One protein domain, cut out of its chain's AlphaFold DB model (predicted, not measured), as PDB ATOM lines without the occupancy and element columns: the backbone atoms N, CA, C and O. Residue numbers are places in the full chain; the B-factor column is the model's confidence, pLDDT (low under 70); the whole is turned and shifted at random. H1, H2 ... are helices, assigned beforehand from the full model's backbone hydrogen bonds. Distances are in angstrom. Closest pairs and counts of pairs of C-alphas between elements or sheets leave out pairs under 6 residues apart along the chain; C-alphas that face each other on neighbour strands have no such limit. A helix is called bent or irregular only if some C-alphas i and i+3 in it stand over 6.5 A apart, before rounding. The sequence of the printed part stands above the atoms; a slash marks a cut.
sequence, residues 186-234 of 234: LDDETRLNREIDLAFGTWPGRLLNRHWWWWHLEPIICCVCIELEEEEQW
ATOM      1  N   LEU A 186      74.707 109.434  39.388       86.50
ATOM      2  CA  LEU A 186      73.856 108.359  39.904       86.50
ATOM      3  C   LEU A 186      72.363 108.658  39.705       86.50
ATOM      4  O   LEU A 186      71.601 107.757  39.356       86.50
ATOM      5  N   ASP A 187      71.932 109.908  39.900       89.31
ATOM      6  CA  ASP A 187      70.530 110.286  39.682       89.31
ATOM      7  C   ASP A 187      70.147 110.147  38.199       89.31
ATOM      8  O   ASP A 187      69.132 109.519  37.877       89.31
ATOM      9  N   ASP A 188      71.013 110.611  37.292       90.75
ATOM     10  CA  ASP A 188      70.815 110.467  35.847       90.75
ATOM     11  C   ASP A 188      70.753 108.994  35.412       90.75
ATOM     12  O   ASP A 188      69.888 108.616  34.616       90.75
ATOM     13  N   GLU A 189      71.603 108.135  35.978       92.44
ATOM     14  CA  GLU A 189      71.596 106.700  35.692       92.44
ATOM     15  C   GLU A 189      70.301 106.029  36.171       92.44
ATOM     16  O   GLU A 189      69.707 105.221  35.450       92.44
ATOM     17  N   THR A 190      69.786 106.393  37.349       93.69
ATOM     18  CA  THR A 190      68.487 105.867  37.805       93.69
ATOM     19  C   THR A 190      67.320 106.375  36.962       93.69
ATOM     20  O   THR A 190      66.370 105.621  36.722       93.69
ATOM     21  N   ARG A 191      67.381 107.620  36.472       95.00
ATOM     22  CA  ARG A 191      66.364 108.177  35.573       95.00
ATOM     23  C   ARG A 191      66.352 107.439  34.238       95.00
ATOM     24  O   ARG A 191      65.285 106.999  33.811       95.00
ATOM     25  N   LEU A 192      67.524 107.238  33.641       95.06
ATOM     26  CA  LEU A 192      67.687 106.468  32.407       95.06
ATOM     27  C   LEU A 192      67.177 105.040  32.584       95.06
ATOM     28  O   LEU A 192      66.393 104.571  31.771       95.06
ATOM     29  N   ASN A 193      67.526 104.367  33.682       94.31
ATOM     30  CA  ASN A 193      67.043 103.011  33.938       94.31
ATOM     31  C   ASN A 193      65.511 102.922  33.996       94.31
ATOM     32  O   ASN A 193      64.945 101.980  33.442       94.31
ATOM     33  N   ARG A 194      64.829 103.924  34.570       96.38
ATOM     34  CA  ARG A 194      63.355 103.993  34.555       96.38
ATOM     35  C   ARG A 194      62.796 104.215  33.155       96.38
ATOM     36  O   ARG A 194      61.804 103.591  32.799       96.38
ATOM     37  N   GLU A 195      63.408 105.096  32.369       96.56
ATOM     38  CA  GLU A 195      63.010 105.320  30.972       96.56
ATOM     39  C   GLU A 195      63.175 104.034  30.147       96.56
ATOM     40  O   GLU A 195      62.277 103.662  29.388       96.56
ATOM     41  N   ILE A 196      64.267 103.298  30.365       95.75
ATOM     42  CA  ILE A 196      64.515 102.009  29.718       95.75
ATOM     43  C   ILE A 196      63.496 100.955  30.187       95.75
ATOM     44  O   ILE A 196      62.954 100.222  29.361       95.75
ATOM     45  N   ASP A 197      63.181 100.887  31.483       96.31
ATOM     46  CA  ASP A 197      62.145  99.985  32.004       96.31
ATOM     47  C   ASP A 197      60.759 100.288  31.414       96.31
ATOM     48  O   ASP A 197      59.996  99.364  31.135       96.31
ATOM     49  N   LEU A 198      60.434 101.563  31.180       95.56
ATOM     50  CA  LEU A 198      59.178 101.972  30.545       95.56
ATOM     51  C   LEU A 198      59.128 101.603  29.058       95.56
ATOM     52  O   LEU A 198      58.072 101.204  28.569       95.56
ATOM     53  N   ALA A 199      60.247 101.729  28.344       95.44
ATOM     54  CA  ALA A 199      60.314 101.439  26.914       95.44
ATOM     55  C   ALA A 199      60.391  99.932  26.612       95.44
ATOM     56  O   ALA A 199      59.761  99.451  25.669       95.44
ATOM     57  N   PHE A 200      61.156  99.177  27.406       95.62
ATOM     58  CA  PHE A 200      61.503  97.786  27.093       95.62
ATOM     59  C   PHE A 200      60.999  96.761  28.116       95.62
ATOM     60  O   PHE A 200      61.034  95.560  27.827       95.62
ATOM     61  N   GLY A 201      60.514  97.212  29.272       95.44
ATOM     62  CA  GLY A 201      60.100  96.373  30.393       95.44
ATOM     63  C   GLY A 201      61.191  96.201  31.450       95.44
ATOM     64  O   GLY A 201      62.379  96.457  31.213       95.44
ATOM     65  N   THR A 202      60.772  95.730  32.625       96.94
ATOM     66  CA  THR A 202      61.660  95.475  33.761       96.94
ATOM     67  C   THR A 202      62.620  94.323  33.494       96.94
ATOM     68  O   THR A 202      62.331  93.362  32.769       96.94
ATOM     69  N   TRP A 203      63.791  94.394  34.119       93.44
ATOM     70  CA  TRP A 203      64.686  93.247  34.193       93.44
ATOM     71  C   TRP A 203      64.055  92.115  35.034       93.44
ATOM     72  O   TRP A 203      63.469  92.410  36.077       93.44
ATOM     73  N   PRO A 204      64.159  90.825  34.638       95.31
ATOM     74  CA  PRO A 204      64.868  90.272  33.475       95.31
ATOM     75  C   PRO A 204      64.014  90.114  32.205       95.31
ATOM     76  O   PRO A 204      64.548  89.727  31.167       95.31
ATOM     77  N   GLY A 205      62.708  90.405  32.254       93.00
ATOM     78  CA  GLY A 205      61.779  90.210  31.127       93.00
ATOM     79  C   GLY A 205      62.199  90.941  29.847       93.00
ATOM     80  O   GLY A 205      61.932  90.471  28.741       93.00
ATOM     81  N   ARG A 206      62.959  92.029  30.002       93.75
ATOM     82  CA  ARG A 206      63.613  92.770  28.919       93.75
ATOM     83  C   ARG A 206      64.455  91.904  27.972       93.75
ATOM     84  O   ARG A 206      64.517  92.198  26.783       93.75
ATOM     85  N   LEU A 207      65.058  90.816  28.458       94.31
ATOM     86  CA  LEU A 207      65.866  89.908  27.631       94.31
ATOM     87  C   LEU A 207      65.063  89.199  26.538       94.31
ATOM     88  O   LEU A 207      65.631  88.800  25.524       94.31
ATOM     89  N   LEU A 208      63.753  89.044  26.725       94.75
ATOM     90  CA  LEU A 208      62.867  88.439  25.731       94.75
ATOM     91  C   LEU A 208      62.330  89.473  24.730       94.75
ATOM     92  O   LEU A 208      61.673  89.115  23.752       94.75
ATOM     93  N   ASN A 209      62.605  90.761  24.949       95.50
ATOM     94  CA  ASN A 209      62.153  91.831  24.078       95.50
ATOM     95  C   ASN A 209      63.081  91.946  22.857       95.50
ATOM     96  O   ASN A 209      64.231  92.365  22.961       95.50
ATOM     97  N   ARG A 210      62.577  91.614  21.661       95.00
ATOM     98  CA  ARG A 210      63.339  91.741  20.403       95.00
ATOM     99  C   ARG A 210      63.825  93.174  20.151       95.00
ATOM    100  O   ARG A 210      64.901  93.355  19.586       95.00
ATOM    101  N   HIS A 211      63.050  94.181  20.556       94.56
ATOM    102  CA  HIS A 211      63.404  95.583  20.346       94.56
ATOM    103  C   HIS A 211      64.627  95.998  21.176       94.56
ATOM    104  O   HIS A 211      65.465  96.748  20.685       94.56
ATOM    105  N   TRP A 212      64.780  95.440  22.382       95.06
ATOM    106  CA  TRP A 212      65.956  95.653  23.233       95.06
ATOM    107  C   TRP A 212      67.247  95.180  22.556       95.06
ATOM    108  O   TRP A 212      68.238  95.902  22.512       95.06
ATOM    109  N   TRP A 213      67.216  93.986  21.960       95.50
ATOM    110  CA  TRP A 213      68.366  93.444  21.236       95.50
ATOM    111  C   TRP A 213      68.696  94.230  19.976       95.50
ATOM    112  O   TRP A 213      69.869  94.451  19.697       95.50
ATOM    113  N   TRP A 214      67.680  94.672  19.229       94.69
ATOM    114  CA  TRP A 214      67.915  95.517  18.062       94.69
ATOM    115  C   TRP A 214      68.596  96.831  18.446       94.69
ATOM    116  O   TRP A 214      69.575  97.201  17.814       94.69
ATOM    117  N   TRP A 215      68.144  97.480  19.523       93.75
ATOM    118  CA  TRP A 215      68.754  98.714  20.021       93.75
ATOM    119  C   TRP A 215      70.228  98.531  20.424       93.75
ATOM    120  O   TRP A 215      71.055  99.405  20.185       93.75
ATOM    121  N   HIS A 216      70.586  97.366  20.974       93.25
ATOM    122  CA  HIS A 216      71.983  97.036  21.267       93.25
ATOM    123  C   HIS A 216      72.814  96.656  20.034       93.25
ATOM    124  O   HIS A 216      74.014  96.928  20.007       93.25
ATOM    125  N   LEU A 217      72.208  96.017  19.031       94.25
ATOM    126  CA  LEU A 217      72.901  95.583  17.815       94.25
ATOM    127  C   LEU A 217      73.062  96.696  16.780       94.25
ATOM    128  O   LEU A 217      74.032  96.668  16.031       94.25
ATOM    129  N   GLU A 218      72.150  97.666  16.740       93.75
ATOM    130  CA  GLU A 218      72.168  98.797  15.807       93.75
ATOM    131  C   GLU A 218      73.548  99.470  15.692       93.75
ATOM    132  O   GLU A 218      74.070  99.514  14.579       93.75
ATOM    133  N   PRO A 219      74.214  99.909  16.781       91.75
ATOM    134  CA  PRO A 219      75.529 100.538  16.666       91.75
ATOM    135  C   PRO A 219      76.600  99.585  16.125       91.75
ATOM    136  O   PRO A 219      77.477 100.020  15.391       91.75
ATOM    137  N   ILE A 220      76.528  98.288  16.440       93.62
ATOM    138  CA  ILE A 220      77.498  97.298  15.951       93.62
ATOM    139  C   ILE A 220      77.336  97.123  14.441       93.62
ATOM    140  O   ILE A 220      78.315  97.172  13.703       93.62
ATOM    141  N   ILE A 221      76.093  96.969  13.979       91.19
ATOM    142  CA  ILE A 221      75.780  96.813  12.558       91.19
ATOM    143  C   ILE A 221      76.171  98.083  11.795       91.19
ATOM    144  O   ILE A 221      76.842  97.992  10.773       91.19
ATOM    145  N   CYS A 222      75.817  99.263  12.310       89.19
ATOM    146  CA  CYS A 222      76.166 100.532  11.678       89.19
ATOM    147  C   CYS A 222      77.682 100.757  11.598       89.19
ATOM    148  O   CYS A 222      78.149 101.245  10.575       89.19
ATOM    149  N   CYS A 223      78.456 100.388  12.625       85.75
ATOM    150  CA  CYS A 223      79.916 100.508  12.580       85.75
ATOM    151  C   CYS A 223      80.542  99.573  11.537       85.75
ATOM    152  O   CYS A 223      81.374 100.019  10.754       85.75
ATOM    153  N   VAL A 224      80.097  98.313  11.467       83.69
ATOM    154  CA  VAL A 224      80.598  97.351  10.467       83.69
ATOM    155  C   VAL A 224      80.263  97.800   9.041       83.69
ATOM    156  O   VAL A 224      81.071  97.624   8.133       83.69
ATOM    157  N   CYS A 225      79.100  98.422   8.821       76.25
ATOM    158  CA  CYS A 225      78.744  98.957   7.505       76.25
ATOM    159  C   CYS A 225      79.680 100.082   7.037       76.25
ATOM    160  O   CYS A 225      79.917 100.190   5.840       76.25
ATOM    161  N   ILE A 226      80.206 100.898   7.954       77.38
ATOM    162  CA  ILE A 226      81.124 101.992   7.607       77.38
ATOM    163  C   ILE A 226      82.502 101.438   7.219       77.38
ATOM    164  O   ILE A 226      83.109 101.931   6.275       77.38
ATOM    165  N   GLU A 227      82.978 100.395   7.905       76.25
ATOM    166  CA  GLU A 227      84.291  99.791   7.627       76.25
ATOM    167  C   GLU A 227      84.329  99.075   6.265       76.25
ATOM    168  O   GLU A 227      85.321  99.172   5.547       76.25
ATOM    169  N   LEU A 228      83.234  98.420   5.861       75.88
ATOM    170  CA  LEU A 228      83.158  97.736   4.562       75.88
ATOM    171  C   LEU A 228      83.101  98.704   3.368       75.88
ATOM    172  O   LEU A 228      83.602  98.380   2.294       75.88
ATOM    173  N   GLU A 229      82.510  99.890   3.539       75.56
ATOM    174  CA  GLU A 229      82.426 100.896   2.469       75.56
ATOM    175  C   GLU A 229      83.788 101.568   2.197       75.56
ATOM    176  O   GLU A 229      84.045 102.025   1.082       75.56
ATOM    177  N   GLU A 230      84.686 101.595   3.189       79.56
ATOM    178  CA  GLU A 230      86.036 102.153   3.048       79.56
ATOM    179  C   GLU A 230      87.001 101.189   2.326       79.56
ATOM    180  O   GLU A 230      87.884 101.641   1.596       79.56
ATOM    181  N   GLU A 231      86.810  99.869   2.455       77.62
ATOM    182  CA  GLU A 231      87.626  98.865   1.749       77.62
ATOM    183  C   GLU A 231      87.293  98.749   0.252       77.62
ATOM    184  O   GLU A 231      88.182  98.455  -0.543       77.62
ATOM    185  N   GLU A 232      86.054  99.027  -0.168       77.88
ATOM    186  CA  GLU A 232      85.641  98.911  -1.579       77.88
ATOM    187  C   GLU A 232      86.116 100.092  -2.461       77.88
ATOM    188  O   GLU A 232      85.922 100.092  -3.677       77.88
ATOM    189  N   GLN A 233      86.757 101.111  -1.873       69.19
ATOM    190  CA  GLN A 233      87.281 102.289  -2.588       69.19
ATOM    191  C   GLN A 233      88.775 102.221  -2.955       69.19
ATOM    192  O   GLN A 233      89.304 103.203  -3.487       69.19
ATOM    193  N   TRP A 234      89.442 101.080  -2.740       58.50
ATOM    194  CA  TRP A 234      90.847 100.840  -3.108       58.50
ATOM    195  C   TRP A 234      91.005  99.695  -4.112       58.50
ATOM    196  O   TRP A 234      91.947  99.789  -4.936       58.50
TER     197      TRP A 234
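This is residues 186 to 234 of the 234 residues of an uncharacterized protein of Armillaria gallica (UniProt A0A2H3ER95). Two helices, H1 and the longer H3, make an open L: they meet near the end of H1 and the beginning of H3, with the one-turn helix H2 at the corner. The far part of H3 and the residues after it, 213 to 234, stick out as a long arm that makes most of the length, and residues 186 to 192 of H1 stick out as the other, shorter limb. The printed part has 49 residues with three named helices, H1, H2 and H3 in that order, and no named strand; the class is all helix. It is extended, with a radius of gyration of the C-alphas of 15.9 A, and flat, spanning 47 by 26 by 13 A.

H1, residues 186 to 200, begins at C-alpha 186 (73.856, 108.359, 39.904) and is 20.7 A long from first to last C-alpha. H2 is residues 205 to 208, beginning at C-alpha 205 (61.779, 90.210, 31.127). H3, residues 210 to 231, is 31.4 A long and ends at C-alpha 231 (87.626, 98.865, 1.749). H3 has a kink of 39 degrees near residue 217 and is only just irregular: C-alphas 216 and 219 are 6.8 A apart.

H1 and H2 are close but not clearly touching; their closest C-alphas, those of Phe 200 and Arg 206, are 5.7 A apart. H1 and H3 are close but not clearly touching, with the closest C-alphas, those of Phe 200 and Trp 212, 6.3 A apart. The lines of H1 and H3 are about perpendicular, at 80 degrees. H2 and H3 are close but not clearly touching, the closest C-alphas being those of Arg 206 and Trp 212, 6.8 A apart. Every O i to N i+4 pair is within hydrogen-bond range in H1, against 15 of 18 in H3; H2 is too short for such a pair.

The two C-alphas farthest apart, those of Asp 187 and Trp 234, are 48.3 A apart. The printed part has no cut, and the links H1 to H2 and H2 to H3 are tight. The mean pLDDT of the printed part is 89.6, and residues 233 to 234 are under 70; Trp 234 is the chain's last residue.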